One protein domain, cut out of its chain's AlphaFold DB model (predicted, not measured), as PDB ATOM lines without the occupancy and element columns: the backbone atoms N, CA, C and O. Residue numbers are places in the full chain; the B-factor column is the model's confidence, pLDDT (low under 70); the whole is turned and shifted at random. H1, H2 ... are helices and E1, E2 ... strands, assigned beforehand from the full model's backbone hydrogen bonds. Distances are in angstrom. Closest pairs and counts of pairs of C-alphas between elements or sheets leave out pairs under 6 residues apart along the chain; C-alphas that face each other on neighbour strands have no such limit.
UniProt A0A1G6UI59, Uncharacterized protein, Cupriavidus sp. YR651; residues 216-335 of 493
ATOM      1  N   THR A 216     159.091 191.859 187.677       75.69
ATOM      2  CA  THR A 216     158.886 190.901 186.574       75.69
ATOM      3  C   THR A 216     159.063 189.485 187.094       75.69
ATOM      4  O   THR A 216     159.951 189.259 187.913       75.69
ATOM      5  N   MET A 217     158.256 188.530 186.627       74.44
ATOM      6  CA  MET A 217     158.383 187.133 187.043       74.44
ATOM      7  C   MET A 217     158.882 186.229 185.943       74.44
ATOM      8  O   MET A 217     158.419 186.295 184.805       74.44
ATOM      9  N   ASP A 218     159.734 185.305 186.359       78.62
ATOM     10  CA  ASP A 218     160.189 184.190 185.557       78.62
ATOM     11  C   ASP A 218     160.015 182.890 186.351       78.62
ATOM     12  O   ASP A 218     160.772 182.549 187.265       78.62
ATOM     13  N   ILE A 219     158.928 182.189 186.039       78.38
ATOM     14  CA  ILE A 219     158.494 180.988 186.746       78.38
ATOM     15  C   ILE A 219     158.605 179.818 185.786       78.38
ATOM     16  O   ILE A 219     157.952 179.798 184.744       78.38
ATOM     17  N   ASP A 220     159.365 178.807 186.187       76.44
ATOM     18  CA  ASP A 220     159.420 177.529 185.492       76.44
ATOM     19  C   ASP A 220     157.998 176.973 185.293       76.44
ATOM     20  O   ASP A 220     157.248 176.773 186.255       76.44
ATOM     21  N   ALA A 221     157.626 176.716 184.035       73.19
ATOM     22  CA  ALA A 221     156.296 176.246 183.652       73.19
ATOM     23  C   ALA A 221     155.868 174.973 184.408       73.19
ATOM     24  O   ALA A 221     154.679 174.749 184.639       73.19
ATOM     25  N   SER A 222     156.825 174.154 184.855       76.19
ATOM     26  CA  SER A 222     156.555 172.943 185.634       76.19
ATOM     27  C   SER A 222     156.125 173.201 187.087       76.19
ATOM     28  O   SER A 222     155.592 172.293 187.729       76.19
ATOM     29  N   LEU A 223     156.335 174.415 187.606       77.12
ATOM     30  CA  LEU A 223     155.873 174.862 188.927       77.12
ATOM     31  C   LEU A 223     154.479 175.500 188.878       77.12
ATOM     32  O   LEU A 223     153.842 175.687 189.922       77.12
ATOM     33  N   GLN A 224     154.003 175.823 187.675       73.94
ATOM     34  CA  GLN A 224     152.674 176.367 187.448       73.94
ATOM     35  C   GLN A 224     151.614 175.259 187.479       73.94
ATOM     36  O   GLN A 224     151.884 174.073 187.273       73.94
ATOM     37  N   LYS A 225     150.367 175.640 187.762       68.88
ATOM     38  CA  LYS A 225     149.254 174.693 187.886       68.88
ATOM     39  C   LYS A 225     148.834 174.167 186.506       68.88
ATOM     40  O   LYS A 225     147.940 174.721 185.880       68.88
ATOM     41  N   THR A 226     149.446 173.070 186.065       57.16
ATOM     42  CA  THR A 226     149.145 172.393 184.786       57.16
ATOM     43  C   THR A 226     148.136 171.241 184.916       57.16
ATOM     44  O   THR A 226     147.753 170.635 183.921       57.16
ATOM     45  N   GLY A 227     147.666 170.937 186.134       58.94
ATOM     46  CA  GLY A 227     146.702 169.869 186.410       58.94
ATOM     47  C   GLY A 227     146.615 169.514 187.899       58.94
ATOM     48  O   GLY A 227     147.141 170.235 188.746       58.94
ATOM     49  N   TYR A 228     145.949 168.402 188.228       55.12
ATOM     50  CA  TYR A 228     145.751 167.953 189.619       55.12
ATOM     51  C   TYR A 228     146.919 167.131 190.195       55.12
ATOM     52  O   TYR A 228     147.056 167.058 191.412       55.12
ATOM     53  N   ALA A 229     147.754 166.517 189.348       59.59
ATOM     54  CA  ALA A 229     148.750 165.526 189.776       59.59
ATOM     55  C   ALA A 229     150.125 166.111 190.164       59.59
ATOM     56  O   ALA A 229     150.887 165.464 190.882       59.59
ATOM     57  N   SER A 230     150.451 167.325 189.716       65.50
ATOM     58  CA  SER A 230     151.753 167.952 189.976       65.50
ATOM     59  C   SER A 230     151.684 168.923 191.160       65.50
ATOM     60  O   SER A 230     150.710 169.676 191.274       65.50
ATOM     61  N   PRO A 231     152.710 168.956 192.036       71.94
ATOM     62  CA  PRO A 231     152.809 169.999 193.045       71.94
ATOM     63  C   PRO A 231     152.969 171.337 192.323       71.94
ATOM     64  O   PRO A 231     153.893 171.510 191.534       71.94
ATOM     65  N   TRP A 232     152.069 172.275 192.595       77.19
ATOM     66  CA  TRP A 232     152.132 173.630 192.058       77.19
ATOM     67  C   TRP A 232     152.367 174.620 193.192       77.19
ATOM     68  O   TRP A 232     151.990 174.365 194.343       77.19
ATOM     69  N   LEU A 233     153.001 175.740 192.864       77.06
ATOM     70  CA  LEU A 233     153.288 176.802 193.815       77.06
ATOM     71  C   LEU A 233     152.192 177.874 193.737       77.06
ATOM     72  O   LEU A 233     152.084 178.547 192.710       77.06
ATOM     73  N   PRO A 234     151.373 178.065 194.783       71.00
ATOM     74  CA  PRO A 234     150.501 179.224 194.843       71.00
ATOM     75  C   PRO A 234     151.343 180.464 195.105       71.00
ATOM     76  O   PRO A 234     151.886 180.654 196.194       71.00
ATOM     77  N   LEU A 235     151.468 181.283 194.071       70.62
ATOM     78  CA  LEU A 235     152.055 182.606 194.165       70.62
ATOM     79  C   LEU A 235     150.956 183.629 194.488       70.62
ATOM     80  O   LEU A 235     149.809 183.429 194.073       70.62
ATOM     81  N   PRO A 236     151.276 184.695 195.243       63.81
ATOM     82  CA  PRO A 236     150.334 185.778 195.525       63.81
ATOM     83  C   PRO A 236     149.766 186.382 194.245       63.81
ATOM     84  O   PRO A 236     150.451 186.430 193.229       63.81
ATOM     85  N   ASP A 237     148.551 186.927 194.291       55.12
ATOM     86  CA  ASP A 237     147.951 187.511 193.086       55.12
ATOM     87  C   ASP A 237     148.604 188.806 192.613       55.12
ATOM     88  O   ASP A 237     148.502 189.184 191.446       55.12
ATOM     89  N   THR A 238     149.302 189.478 193.520       53.06
ATOM     90  CA  THR A 238     150.194 190.597 193.212       53.06
ATOM     91  C   THR A 238     151.434 190.143 192.443       53.06
ATOM     92  O   THR A 238     152.057 190.948 191.755       53.06
ATOM     93  N   VAL A 239     151.730 188.840 192.471       51.12
ATOM     94  CA  VAL A 239     152.832 188.175 191.775       51.12
ATOM     95  C   VAL A 239     152.330 187.543 190.462       51.12
ATOM     96  O   VAL A 239     152.676 186.412 190.153       51.12
ATOM     97  N   HIS A 240     151.500 188.234 189.666       50.53
ATOM     98  CA  HIS A 240     151.023 187.697 188.369       50.53
ATOM     99  C   HIS A 240     151.569 188.389 187.117       50.53
ATOM    100  O   HIS A 240     151.110 188.067 186.025       50.53
ATOM    101  N   ARG A 241     152.597 189.245 187.215       51.31
ATOM    102  CA  ARG A 241     153.338 189.747 186.040       51.31
ATOM    103  C   ARG A 241     154.224 188.641 185.444       51.31
ATOM    104  O   ARG A 241     155.448 188.711 185.489       51.31
ATOM    105  N   VAL A 242     153.597 187.587 184.925       48.59
ATOM    106  CA  VAL A 242     154.272 186.513 184.193       48.59
ATOM    107  C   VAL A 242     154.701 187.101 182.863       48.59
ATOM    108  O   VAL A 242     153.818 187.425 182.077       48.59
ATOM    109  N   ALA A 243     156.007 187.254 182.645       49.88
ATOM    110  CA  ALA A 243     156.573 187.464 181.321       49.88
ATOM    111  C   ALA A 243     156.686 186.087 180.643       49.88
ATOM    112  O   ALA A 243     157.687 185.388 180.777       49.88
ATOM    113  N   GLU A 244     155.621 185.627 179.983       46.03
ATOM    114  CA  GLU A 244     155.709 184.463 179.087       46.03
ATOM    115  C   GLU A 244     156.301 184.951 177.758       46.03
ATOM    116  O   GLU A 244     155.579 185.297 176.822       46.03
ATOM    117  N   GLY A 245     157.630 185.071 177.706       54.78
ATOM    118  CA  GLY A 245     158.296 185.830 176.644       54.78
ATOM    119  C   GLY A 245     157.982 187.323 176.770       54.78
ATOM    120  O   GLY A 245     157.944 187.851 177.878       54.78
ATOM    121  N   ASP A 246     157.690 187.992 175.655       58.06
ATOM    122  CA  ASP A 246     157.354 189.424 175.619       58.06
ATOM    123  C   ASP A 246     155.950 189.748 176.181       58.06
ATOM    124  O   ASP A 246     155.420 190.806 175.880       58.06
ATOM    125  N   TRP A 247     155.278 188.862 176.933       62.03
ATOM    126  CA  TRP A 247     153.865 189.013 177.323       62.03
ATOM    127  C   TRP A 247     153.650 189.070 178.830       62.03
ATOM    128  O   TRP A 247     153.975 188.106 179.503       62.03
ATOM    129  N   VAL A 248     152.994 190.117 179.337       65.38
ATOM    130  CA  VAL A 248     152.609 190.332 180.741       65.38
ATOM    131  C   VAL A 248     151.133 190.017 180.973       65.38
ATOM    132  O   VAL A 248     150.279 190.590 180.307       65.38
ATOM    133  N   ASN A 249     150.801 189.171 181.952       67.31
ATOM    134  CA  ASN A 249     149.412 188.849 182.311       67.31
ATOM    135  C   ASN A 249     148.894 189.679 183.505       67.31
ATOM    136  O   ASN A 249     149.499 189.702 184.569       67.31
ATOM    137  N   PHE A 250     147.727 190.303 183.380       68.50
ATOM    138  CA  PHE A 250     147.020 190.958 184.478       68.50
ATOM    139  C   PHE A 250     145.746 190.187 184.806       68.50
ATOM    140  O   PHE A 250     144.829 190.150 183.986       68.50
ATOM    141  N   ARG A 251     145.661 189.604 186.012       62.03
ATOM    142  CA  ARG A 251     144.488 188.844 186.477       62.03
ATOM    143  C   ARG A 251     143.843 189.483 187.708       62.03
ATOM    144  O   ARG A 251     144.524 189.757 188.691       62.03
ATOM    145  N   GLN A 252     142.523 189.673 187.687       59.84
ATOM    146  CA  GLN A 252     141.762 190.152 188.849       59.84
ATOM    147  C   GLN A 252     141.203 188.960 189.653       59.84
ATOM    148  O   GLN A 252     140.487 188.127 189.108       59.84
ATOM    149  N   HIS A 253     141.532 188.874 190.951       48.91
ATOM    150  CA  HIS A 253     141.494 187.671 191.815       48.91
ATOM    151  C   HIS A 253     140.153 186.900 191.969       48.91
ATOM    152  O   HIS A 253     140.111 185.876 192.642       48.91
ATOM    153  N   ARG A 254     139.042 187.305 191.345       49.69
ATOM    154  CA  ARG A 254     137.775 186.540 191.406       49.69
ATOM    155  C   ARG A 254     136.982 186.469 190.114       49.69
ATOM    156  O   ARG A 254     136.003 185.734 190.055       49.69
ATOM    157  N   ASP A 255     137.430 187.163 189.081       50.62
ATOM    158  CA  ASP A 255     136.735 187.203 187.808       50.62
ATOM    159  C   ASP A 255     137.561 186.481 186.739       50.62
ATOM    160  O   ASP A 255     138.783 186.348 186.847       50.62
ATOM    161  N   SER A 256     136.915 186.060 185.652       54.00
ATOM    162  CA  SER A 256     137.573 185.605 184.417       54.00
ATOM    163  C   SER A 256     138.330 186.737 183.695       54.00
ATOM    164  O   SER A 256     138.568 186.667 182.495       54.00
ATOM    165  N   VAL A 257     138.695 187.806 184.411       60.75
ATOM    166  CA  VAL A 257     139.345 188.992 183.868       60.75
ATOM    167  C   VAL A 257     140.846 188.771 183.843       60.75
ATOM    168  O   VAL A 257     141.534 189.016 184.834       60.75
ATOM    169  N   SER A 258     141.329 188.283 182.698       69.50
ATOM    170  CA  SER A 258     142.747 188.226 182.348       69.50
ATOM    171  C   SER A 258     143.023 189.004 181.064       69.50
ATOM    172  O   SER A 258     142.401 188.730 180.037       69.50
ATOM    173  N   VAL A 259     143.975 189.930 181.119       71.50
ATOM    174  CA  VAL A 259     144.534 190.601 179.938       71.50
ATOM    175  C   VAL A 259     146.012 190.254 179.866       71.50
ATOM    176  O   VAL A 259     146.742 190.570 180.802       71.50
ATOM    177  N   LYS A 260     146.466 189.620 178.778       73.25
ATOM    178  CA  LYS A 260     147.902 189.513 178.483       73.25
ATOM    179  C   LYS A 260     148.315 190.659 177.570       73.25
ATOM    180  O   LYS A 260     147.567 191.001 176.670       73.25
ATOM    181  N   ILE A 261     149.484 191.243 177.757       73.19
ATOM    182  CA  ILE A 261     149.925 192.433 177.020       73.19
ATOM    183  C   ILE A 261     151.331 192.184 176.538       73.19
ATOM    184  O   ILE A 261     152.163 191.802 177.348       73.19
ATOM    185  N   SER A 262     151.589 192.363 175.246       68.00
ATOM    186  CA  SER A 262     152.937 192.271 174.716       68.00
ATOM    187  C   SER A 262     153.683 193.489 175.227       68.00
ATOM    188  O   SER A 262     153.485 194.606 174.735       68.00
ATOM    189  N   ASP A 263     154.457 193.296 176.272       60.69
ATOM    190  CA  ASP A 263     155.192 194.347 176.916       60.69
ATOM    191  C   ASP A 263     156.584 194.398 176.291       60.69
ATOM    192  O   ASP A 263     157.413 193.522 176.510       60.69
ATOM    193  N   VAL A 264     156.862 195.469 175.545       51.59
ATOM    194  CA  VAL A 264     158.233 195.895 175.199       51.59
ATOM    195  C   VAL A 264     158.824 196.686 176.382       51.59
ATOM    196  O   VAL A 264     159.575 197.644 176.211       51.59
ATOM    197  N   THR A 265     158.416 196.363 177.612       52.34
ATOM    198  CA  THR A 265     158.738 197.180 178.784       52.34
ATOM    199  C   THR A 265     160.169 196.916 179.248       52.34
ATOM    200  O   THR A 265     160.628 195.771 179.201       52.34
ATOM    201  N   PRO A 266     160.905 197.968 179.665       51.69
ATOM    202  CA  PRO A 266     162.320 197.876 180.003       51.69
ATOM    203  C   PRO A 266     162.533 196.865 181.122       51.69
ATOM    204  O   PRO A 266     161.669 196.726 181.988       51.69
ATOM    205  N   ALA A 267     163.699 196.213 181.130       57.56
ATOM    206  CA  ALA A 267     164.119 195.331 182.214       57.56
ATOM    207  C   ALA A 267     163.774 195.970 183.569       57.56
ATOM    208  O   ALA A 267     164.350 196.993 183.951       57.56
ATOM    209  N   THR A 268     162.784 195.410 184.273       69.69
ATOM    210  CA  THR A 268     162.416 195.931 185.586       69.69
ATOM    211  C   THR A 268     163.614 195.772 186.504       69.69
ATOM    212  O   THR A 268     164.342 194.776 186.442       69.69
ATOM    213  N   ARG A 269     163.811 196.748 187.393       82.25
ATOM    214  CA  ARG A 269     164.882 196.683 188.390       82.25
ATOM    215  C   ARG A 269     164.780 195.427 189.257       82.25
ATOM    216  O   ARG A 269     165.800 194.906 189.683       82.25
ATOM    217  N   PHE A 270     163.571 194.944 189.525       86.62
ATOM    218  CA  PHE A 270     163.354 193.770 190.361       86.62
ATOM    219  C   PHE A 270     162.776 192.615 189.556       86.62
ATOM    220  O   PHE A 270     161.887 192.797 188.719       86.62
ATOM    221  N   HIS A 271     163.287 191.424 189.834       86.50
ATOM    222  CA  HIS A 271     162.947 190.201 189.132       86.50
ATOM    223  C   HIS A 271     162.701 189.075 190.137       86.50
ATOM    224  O   HIS A 271     163.514 188.852 191.033       86.50
ATOM    225  N   PHE A 272     161.561 188.397 190.025       86.62
ATOM    226  CA  PHE A 272     161.209 187.251 190.853       86.62
ATOM    227  C   PHE A 272     161.322 185.961 190.045       86.62
ATOM    228  O   PHE A 272     160.590 185.757 189.079       86.62
ATOM    229  N   GLU A 273     162.208 185.070 190.470       88.50
ATOM    230  CA  GLU A 273     162.455 183.789 189.820       88.50
ATOM    231  C   GLU A 273     161.897 182.646 190.657       88.50
ATOM    232  O   GLU A 273     162.116 182.577 191.869       88.50
ATOM    233  N   ALA A 274     161.248 181.690 190.000       88.44
ATOM    234  CA  ALA A 274     160.918 180.400 190.586       88.44
ATOM    235  C   ALA A 274     161.449 179.292 189.676       88.44
ATOM    236  O   ALA A 274     160.944 179.073 188.574       88.44
ATOM    237  N   ARG A 275     162.485 178.585 190.136       90.81
ATOM    238  CA  ARG A 275     163.155 177.524 189.374       90.81
ATOM    239  C   ARG A 275     162.928 176.177 190.018       90.81
ATOM    240  O   ARG A 275     163.117 176.034 191.227       90.81
ATOM    241  N   LYS A 276     162.549 175.180 189.223       89.25
ATOM    242  CA  LYS A 276     162.514 173.804 189.701       89.25
ATOM    243  C   LYS A 276     163.938 173.297 189.909       89.25
ATOM    244  O   LYS A 276     164.855 173.637 189.167       89.25
ATOM    245  N   THR A 277     164.108 172.459 190.920       92.31
ATOM    246  CA  THR A 277     165.340 171.710 191.174       92.31
ATOM    247  C   THR A 277     165.003 170.233 191.346       92.31
ATOM    248  O   THR A 277     163.839 169.872 191.540       92.31
ATOM    249  N   ASP A 278     166.011 169.361 191.328       88.38
ATOM    250  CA  ASP A 278     165.798 167.925 191.562       88.38
ATOM    251  C   ASP A 278     165.184 167.650 192.945       88.38
ATOM    252  O   ASP A 278     164.343 166.765 193.104       88.38
ATOM    253  N   ALA A 279     165.554 168.460 193.944       88.50
ATOM    254  CA  ALA A 279     165.060 168.354 195.316       88.50
ATOM    255  C   ALA A 279     163.713 169.071 195.553       88.50
ATOM    256  O   ALA A 279     163.047 168.813 196.561       88.50
ATOM    257  N   GLY A 280     163.291 169.966 194.656       92.69
ATOM    258  CA  GLY A 280     162.073 170.759 194.804       92.69
ATOM    259  C   GLY A 280     162.079 172.017 193.940       92.69
ATOM    260  O   GLY A 280     161.898 171.929 192.728       92.69
ATOM    261  N   ALA A 281     162.222 173.188 194.558       93.00
ATOM    262  CA  ALA A 281     162.279 174.468 193.851       93.00
ATOM    263  C   ALA A 281     163.071 175.518 194.640       93.00
ATOM    264  O   ALA A 281     163.264 175.383 195.845       93.00
ATOM    265  N   ILE A 282     163.522 176.577 193.975       94.94
ATOM    266  CA  ILE A 282     164.138 177.746 194.607       94.94
ATOM    267  C   ILE A 282     163.388 178.987 194.135       94.94
ATOM    268  O   ILE A 282     163.152 179.157 192.939       94.94
ATOM    269  N   LEU A 283     163.019 179.834 195.091       93.38
ATOM    270  CA  LEU A 283     162.369 181.118 194.863       93.38
ATOM    271  C   LEU A 283     163.363 182.231 195.154       93.38
ATOM    272  O   LEU A 283     163.988 182.202 196.214       93.38
ATOM    273  N   ARG A 284     163.498 183.203 194.254       94.88
ATOM    274  CA  ARG A 284     164.430 184.325 194.398       94.88
ATOM    275  C   ARG A 284     163.771 185.634 194.030       94.88
ATOM    276  O   ARG A 284     163.038 185.703 193.058       94.88
ATOM    277  N   LEU A 285     164.098 186.679 194.774       92.44
ATOM    278  CA  LEU A 285     163.891 188.061 194.370       92.44
ATOM    279  C   LEU A 285     165.262 188.689 194.139       92.44
ATOM    280  O   LEU A 285     166.098 188.674 195.042       92.44
ATOM    281  N   VAL A 286     165.493 189.230 192.951       92.81
ATOM    282  CA  VAL A 286     166.792 189.729 192.494       92.81
ATOM    283  C   VAL A 286     166.651 191.184 192.059       92.81
ATOM    284  O   VAL A 286     165.702 191.537 191.361       92.81
ATOM    285  N   ASP A 287     167.592 192.035 192.466       92.38
ATOM    286  CA  ASP A 287     167.772 193.362 191.870       92.38
ATOM    287  C   ASP A 287     168.655 193.212 190.623       92.38
ATOM    288  O   ASP A 287     169.860 192.980 190.735       92.38
ATOM    289  N   THR A 288     168.062 193.332 189.437       87.25
ATOM    290  CA  THR A 288     168.717 193.144 188.135       87.25
ATOM    291  C   THR A 288     169.814 194.170 187.873       87.25
ATOM    292  O   THR A 288     170.755 193.875 187.142       87.25
ATOM    293  N   THR A 289     169.747 195.348 188.503       87.62
ATOM    294  CA  THR A 289     170.764 196.398 188.330       87.62
ATOM    295  C   THR A 289     172.044 196.097 189.100       87.62
ATOM    296  O   THR A 289     173.129 196.461 188.655       87.62
ATOM    297  N   SER A 290     171.930 195.415 190.241       91.44
ATOM    298  CA  SER A 290     173.076 195.068 191.095       91.44
ATOM    299  C   SER A 290     173.459 193.587 191.050       91.44
ATOM    300  O   SER A 290     174.507 193.216 191.573       91.44
ATOM    301  N   GLY A 291     172.606 192.729 190.484       90.44
ATOM    302  CA  GLY A 291     172.730 191.269 190.544       90.44
ATOM    303  C   GLY A 291     172.519 190.683 191.947       90.44
ATOM    304  O   GLY A 291     172.764 189.498 192.165       90.44
ATOM    305  N   LYS A 292     172.097 191.493 192.926       94.94
ATOM    306  CA  LYS A 292     171.967 191.069 194.321       94.94
ATOM    307  C   LYS A 292     170.671 190.289 194.533       94.94
ATOM    308  O   LYS A 292     169.585 190.788 194.239       94.94
ATOM    309  N   VAL A 293     170.780 189.109 195.143       95.50
ATOM    310  CA  VAL A 293     169.625 188.371 195.671       95.50
ATOM    311  C   VAL A 293     169.140 189.067 196.942       95.50
ATOM    312  O   VAL A 293     169.864 189.174 197.932       95.50
ATOM    313  N   LEU A 294     167.918 189.582 196.888       94.81
ATOM    314  CA  LEU A 294     167.265 190.313 197.967       94.81
ATOM    315  C   LEU A 294     166.468 189.386 198.894       94.81
ATOM    316  O   LEU A 294     166.376 189.635 200.093       94.81
ATOM    317  N   TYR A 295     165.907 188.311 198.342       95.50
ATOM    318  CA  TYR A 295     165.183 187.278 199.077       95.50
ATOM    319  C   TYR A 295     165.396 185.929 198.393       95.50
ATOM    320  O   TYR A 295     165.383 185.859 197.166       95.50
ATOM    321  N   GLU A 296     165.571 184.866 199.174       96.19
ATOM    322  CA  GLU A 296     165.660 183.498 198.667       96.19
ATOM    323  C   GLU A 296     164.906 182.537 199.592       96.19
ATOM    324  O   GLU A 296     165.026 182.612 200.814       96.19
ATOM    325  N   GLN A 297     164.149 181.612 199.004       96.06
ATOM    326  CA  GLN A 297     163.479 180.530 199.715       96.06
ATOM    327  C   GLN A 297     163.628 179.220 198.941       96.06
ATOM    328  O   GLN A 297     163.079 179.052 197.852       96.06
ATOM    329  N   ALA A 298     164.330 178.261 199.540       95.88
ATOM    330  CA  ALA A 298     164.398 176.896 199.033       95.88
ATOM    331  C   ALA A 298     163.143 176.106 199.431       95.88
ATOM    332  O   ALA A 298     162.689 176.168 200.573       95.88
ATOM    333  N   LEU A 299     162.601 175.336 198.498       94.69
ATOM    334  CA  LEU A 299     161.474 174.436 198.694       94.69
ATOM    335  C   LEU A 299     161.933 173.000 198.451       94.69
ATOM    336  O   LEU A 299     162.595 172.705 197.457       94.69
ATOM    337  N   ARG A 300     161.515 172.087 199.323       94.25
ATOM    338  CA  ARG A 300     161.666 170.644 199.154       94.25
ATOM    339  C   ARG A 300     160.350 170.047 198.677       94.25
ATOM    340  O   ARG A 300     159.290 170.347 199.228       94.25
ATOM    341  N   LYS A 301     160.414 169.172 197.680       91.38
ATOM    342  CA  LYS A 301     159.277 168.339 197.286       91.38
ATOM    343  C   LYS A 301     159.105 167.211 198.306       91.38
ATOM    344  O   LYS A 301     160.055 166.494 198.610       91.38
ATOM    345  N   ARG A 302     157.887 167.033 198.809       88.38
ATOM    346  CA  ARG A 302     157.498 165.936 199.703       88.38
ATOM    347  C   ARG A 302     156.268 165.220 199.164       88.38
ATOM    348  O   ARG A 302     155.485 165.815 198.429       88.38
ATOM    349  N   ILE A 303     156.095 163.962 199.545       84.44
ATOM    350  CA  ILE A 303     154.882 163.191 199.274       84.44
ATOM    351  C   ILE A 303     154.149 163.056 200.604       84.44
ATOM    352  O   ILE A 303     154.725 162.581 201.579       84.44
ATOM    353  N   THR A 304     152.910 163.536 200.671       77.06
ATOM    354  CA  THR A 304     152.105 163.432 201.891       77.06
ATOM    355  C   THR A 304     151.596 162.009 202.100       77.06
ATOM    356  O   THR A 304     151.654 161.161 201.206       77.06
ATOM    357  N   SER A 305     151.012 161.752 203.271       70.88
ATOM    358  CA  SER A 305     150.333 160.489 203.577       70.88
ATOM    359  C   SER A 305     149.270 160.091 202.555       70.88
ATOM    360  O   SER A 305     148.988 158.903 202.405       70.88
ATOM    361  N   ASN A 306     148.699 161.070 201.853       71.75
ATOM    362  CA  ASN A 306     147.661 160.873 200.846       71.75
ATOM    363  C   ASN A 306     148.237 160.732 199.427       71.75
ATOM    364  O   ASN A 306     147.510 160.911 198.456       71.75
ATOM    365  N   GLN A 307     149.542 160.451 199.300       79.12
ATOM    366  CA  GLN A 307     150.263 160.336 198.026       79.12
ATOM    367  C   GLN A 307     150.231 161.615 197.174       79.12
ATOM    368  O   GLN A 307     150.483 161.583 195.969       79.12
ATOM    369  N   LEU A 308     149.952 162.766 197.791       79.56
ATOM    370  CA  LEU A 308     149.985 164.050 197.107       79.56
ATOM    371  C   LEU A 308     151.388 164.631 197.203       79.56
ATOM    372  O   LEU A 308     151.936 164.809 198.290       79.56
ATOM    373  N   ALA A 309     151.962 164.958 196.050       84.12
ATOM    374  CA  ALA A 309     153.186 165.732 196.012       84.12
ATOM    375  C   ALA A 309     152.893 167.184 196.427       84.12
ATOM    376  O   ALA A 309     151.969 167.825 195.916       84.12
ATOM    377  N   GLU A 310     153.704 167.717 197.333       87.44
ATOM    378  CA  GLU A 310     153.628 169.089 197.834       87.44
ATOM    379  C   GLU A 310     155.021 169.706 197.957       87.44
ATOM    380  O   GLU A 310     156.018 168.996 198.084       87.44
ATOM    381  N   TYR A 311     155.080 171.037 197.976       90.31
ATOM    382  CA  TYR A 311     156.276 171.766 198.386       90.31
ATOM    383  C   TYR A 311     156.226 172.092 199.879       90.31
ATOM    384  O   TYR A 311     155.168 172.424 200.423       90.31
ATOM    385  N   CYS A 312     157.385 172.009 200.527       90.69
ATOM    386  CA  CYS A 312     157.609 172.534 201.862       90.69
ATOM    387  C   CYS A 312     158.850 173.451 201.888       90.69
ATOM    388  O   CYS A 312     159.865 173.047 201.322       90.69
ATOM    389  N   PRO A 313     158.834 174.634 202.534       92.94
ATOM    390  CA  PRO A 313     157.745 175.234 203.312       92.94
ATOM    391  C   PRO A 313     156.453 175.418 202.498       92.94
ATOM    392  O   PRO A 313     156.484 175.567 201.279       92.94
ATOM    393  N   THR A 314     155.302 175.266 203.153       89.62
ATOM    394  CA  THR A 314     153.986 175.199 202.501       89.62
ATOM    395  C   THR A 314     153.355 176.582 202.337       89.62
ATOM    396  O   THR A 314     153.790 177.570 202.930       89.62
ATOM    397  N   SER A 315     152.299 176.662 201.537       86.69
ATOM    398  CA  SER A 315     151.492 177.871 201.366       86.69
ATOM    399  C   SER A 315     150.317 177.942 202.345       86.69
ATOM    400  O   SER A 315     149.782 176.900 202.733       86.69
ATOM    401  N   THR A 316     149.803 179.141 202.621       84.44
ATOM    402  CA  THR A 316     148.588 179.330 203.432       84.44
ATOM    403  C   THR A 316     147.326 178.764 202.791       84.44
ATOM    404  O   THR A 316     146.438 178.313 203.506       84.44
ATOM    405  N   HIS A 317     147.262 178.677 201.459       75.25
ATOM    406  CA  HIS A 317     146.068 178.217 200.739       75.25
ATOM    407  C   HIS A 317     145.590 176.808 201.119       75.25
ATOM    408  O   HIS A 317     144.401 176.517 200.990       75.25
ATOM    409  N   ARG A 318     146.485 175.928 201.585       71.19
ATOM    410  CA  ARG A 318     146.122 174.561 202.002       71.19
ATOM    411  C   ARG A 318     145.743 174.445 203.477       71.19
ATOM    412  O   ARG A 318     145.191 173.423 203.867       71.19
ATOM    413  N   TRP A 319     146.024 175.462 204.290       74.56
ATOM    414  CA  TRP A 319     145.923 175.371 205.742       74.56
ATOM    415  C   TRP A 319     144.953 176.412 206.289       74.56
ATOM    416  O   TRP A 319     145.238 177.609 206.326       74.56
ATOM    417  N   ARG A 320     143.791 175.957 206.772       72.75
ATOM    418  CA  ARG A 320     142.829 176.867 207.412       72.75
ATOM    419  C   ARG A 320     143.431 177.456 208.690       72.75
ATOM    420  O   ARG A 320     143.885 176.709 209.558       72.75
ATOM    421  N   GLY A 321     143.375 178.784 208.811       71.44
ATOM    422  CA  GLY A 321     143.866 179.527 209.976       71.44
ATOM    423  C   GLY A 321     145.385 179.713 210.020       71.44
ATOM    424  O   GLY A 321     145.908 180.108 211.057       71.44
ATOM    425  N   PHE A 322     146.092 179.416 208.927       82.12
ATOM    426  CA  PHE A 322     147.541 179.546 208.853       82.12
ATOM    427  C   PHE A 322     147.975 180.875 208.230       82.12
ATOM    428  O   PHE A 322     147.492 181.239 207.161       82.12
ATOM    429  N   SER A 323     148.909 181.578 208.873       82.44
ATOM    430  CA  SER A 323     149.389 182.898 208.432       82.44
ATOM    431  C   SER A 323     150.844 182.923 207.951       82.44
ATOM    432  O   SER A 323     151.235 183.866 207.271       82.44
ATOM    433  N   LEU A 324     151.648 181.898 208.253       87.19
ATOM    434  CA  LEU A 324     153.089 181.864 207.958       87.19
ATOM    435  C   LEU A 324     153.410 181.026 206.707       87.19
ATOM    436  O   LEU A 324     154.232 180.115 206.750       87.19
ATOM    437  N   GLY A 325     152.740 181.282 205.584       89.88
ATOM    438  CA  GLY A 325     152.999 180.562 204.328       89.88
ATOM    439  C   GLY A 325     154.077 181.201 203.457       89.88
ATOM    440  O   GLY A 325     154.364 182.391 203.579       89.88
ATOM    441  N   VAL A 326     154.640 180.412 202.538       90.44
ATOM    442  CA  VAL A 326     155.592 180.893 201.516       90.44
ATOM    443  C   VAL A 326     154.978 181.982 200.642       90.44
ATOM    444  O   VAL A 326     155.622 182.987 200.377       90.44
ATOM    445  N   ASP A 327     153.710 181.840 200.264       86.00
ATOM    446  CA  ASP A 327     152.941 182.870 199.565       86.00
ATOM    447  C   ASP A 327     152.955 184.204 200.329       86.00
ATOM    448  O   ASP A 327     153.231 185.252 199.753       86.00
ATOM    449  N   LYS A 328     152.759 184.178 201.652       87.56
ATOM    450  CA  LYS A 328     152.788 185.398 202.473       87.56
ATOM    451  C   LYS A 328     154.189 185.971 202.613       87.56
ATOM    452  O   LYS A 328     154.343 187.188 202.597       87.56
ATOM    453  N   ALA A 329     155.196 185.108 202.728       90.50
ATOM    454  CA  ALA A 329     156.590 185.528 202.771       90.50
ATOM    455  C   ALA A 329     156.993 186.241 201.470       90.50
ATOM    456  O   ALA A 329     157.599 187.306 201.533       90.50
ATOM    457  N   ILE A 330     156.590 185.715 200.309       88.38
ATOM    458  CA  ILE A 330     156.828 186.352 199.006       88.38
ATOM    459  C   ILE A 330     156.101 187.693 198.922       88.38
ATOM    460  O   ILE A 330     156.741 188.689 198.600       88.38
ATOM    461  N   ALA A 331     154.799 187.730 199.235       84.31
ATOM    462  CA  ALA A 331     154.005 188.961 199.212       84.31
ATOM    463  C   ALA A 331     154.678 190.054 200.058       84.31
ATOM    464  O   ALA A 331     154.962 191.151 199.584       84.31
ATOM    465  N   ARG A 332     155.072 189.702 201.284       87.12
ATOM    466  CA  ARG A 332     155.797 190.611 202.170       87.12
ATOM    467  C   ARG A 332     157.137 191.049 201.575       87.12
ATOM    468  O   ARG A 332     157.453 192.232 201.629       87.12
ATOM    469  N   ALA A 333     157.911 190.135 200.985       88.88
ATOM    470  CA  ALA A 333     159.191 190.467 200.359       88.88
ATOM    471  C   ALA A 333     159.029 191.502 199.234       88.88
ATOM    472  O   ALA A 333     159.802 192.453 199.169       88.88
ATOM    473  N   ILE A 334     157.992 191.385 198.404       85.50
ATOM    474  CA  ILE A 334     157.751 192.317 197.291       85.50
ATOM    475  C   ILE A 334     157.103 193.649 197.711       85.50
ATOM    476  O   ILE A 334     156.741 194.444 196.848       85.50
ATOM    477  N   GLY A 335     156.952 193.911 199.012       77.06
ATOM    478  CA  GLY A 335     156.347 195.148 199.510       77.06
ATOM    479  C   GLY A 335     154.820 195.149 199.517       77.06
ATOM    480  O   GLY A 335     154.214 196.205 199.680       77.06
TER     481      GLY A 335
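Overview. This is residues 216 to 335 of the 493 residues of an uncharacterized protein of Cupriavidus sp. YR651 (UniProt A0A1G6UI59). A five-strand sheet, curled like part of a barrel, has the short helix H1 over one face, while the hairpin E2-E3 forms a separate two-strand ribbon. The 120 printed residues run E1 E2 E3 E4 E5 E6 E7 H1, mostly strand, with under half in named elements. The mixed large sheet has the order E1 E4 E5 E6 E7. The whole is compact, radius of gyration of the C-alphas 14.8 A, spanning 46 by 36 by 28 A.

Along the chain. In the large sheet, E1 is residues 216 to 219, from C-alpha 216 at (158.886, 190.901, 186.574); E4 is 270 to 277, 22.2 A long; E5 is 280 to 287, 23.5 A; E6 is 292 to 303, 33.1 A; E7 is 309 to 312. E2 is residues 247 to 251 and E3 258 to 262. H1, residues 326 to 333, ends at C-alpha 333 at (159.191, 190.467, 200.359).

Arrangement. E4 to E7 form a meander, each strand the antiparallel neighbour of the one before. N 273 and O 284 are 2.8 A apart, N 283 and O 297 2.9 A, N 302 and O 310 2.8 A. E6 bends by 53 degrees at residue 295; its pairing is staggered, with E5 over 292 to 300 and E7 over 300 to 303. Edge strand E1 is parallel to E4, with N 218 and O 272 2.9 A apart. H1 is on the sheet at a height of 9.4 A, along the strands, over E5 and only just over E6, with 3 C-alphas; the closest C-alphas of H1 and E6, Ala 333 and Tyr 295, are 6.9 A apart. Every O i to N i+4 pair in H1 is within hydrogen-bond range. The antiparallel hairpin E2 and E3 has N 248 and O 261 2.7 A apart; both strands are apart from H1.

Size, cuts and confidence. The C-alphas of Val 264 and Ser 305, the two farthest apart, are 46.1 A apart. The printed part has no cut. The links E1 to E2 and E7 to H1 are long. Mean pLDDT of the printed part is 76.7; residues 225 to 230, 236 to 258 and 262 to 268 are under 70.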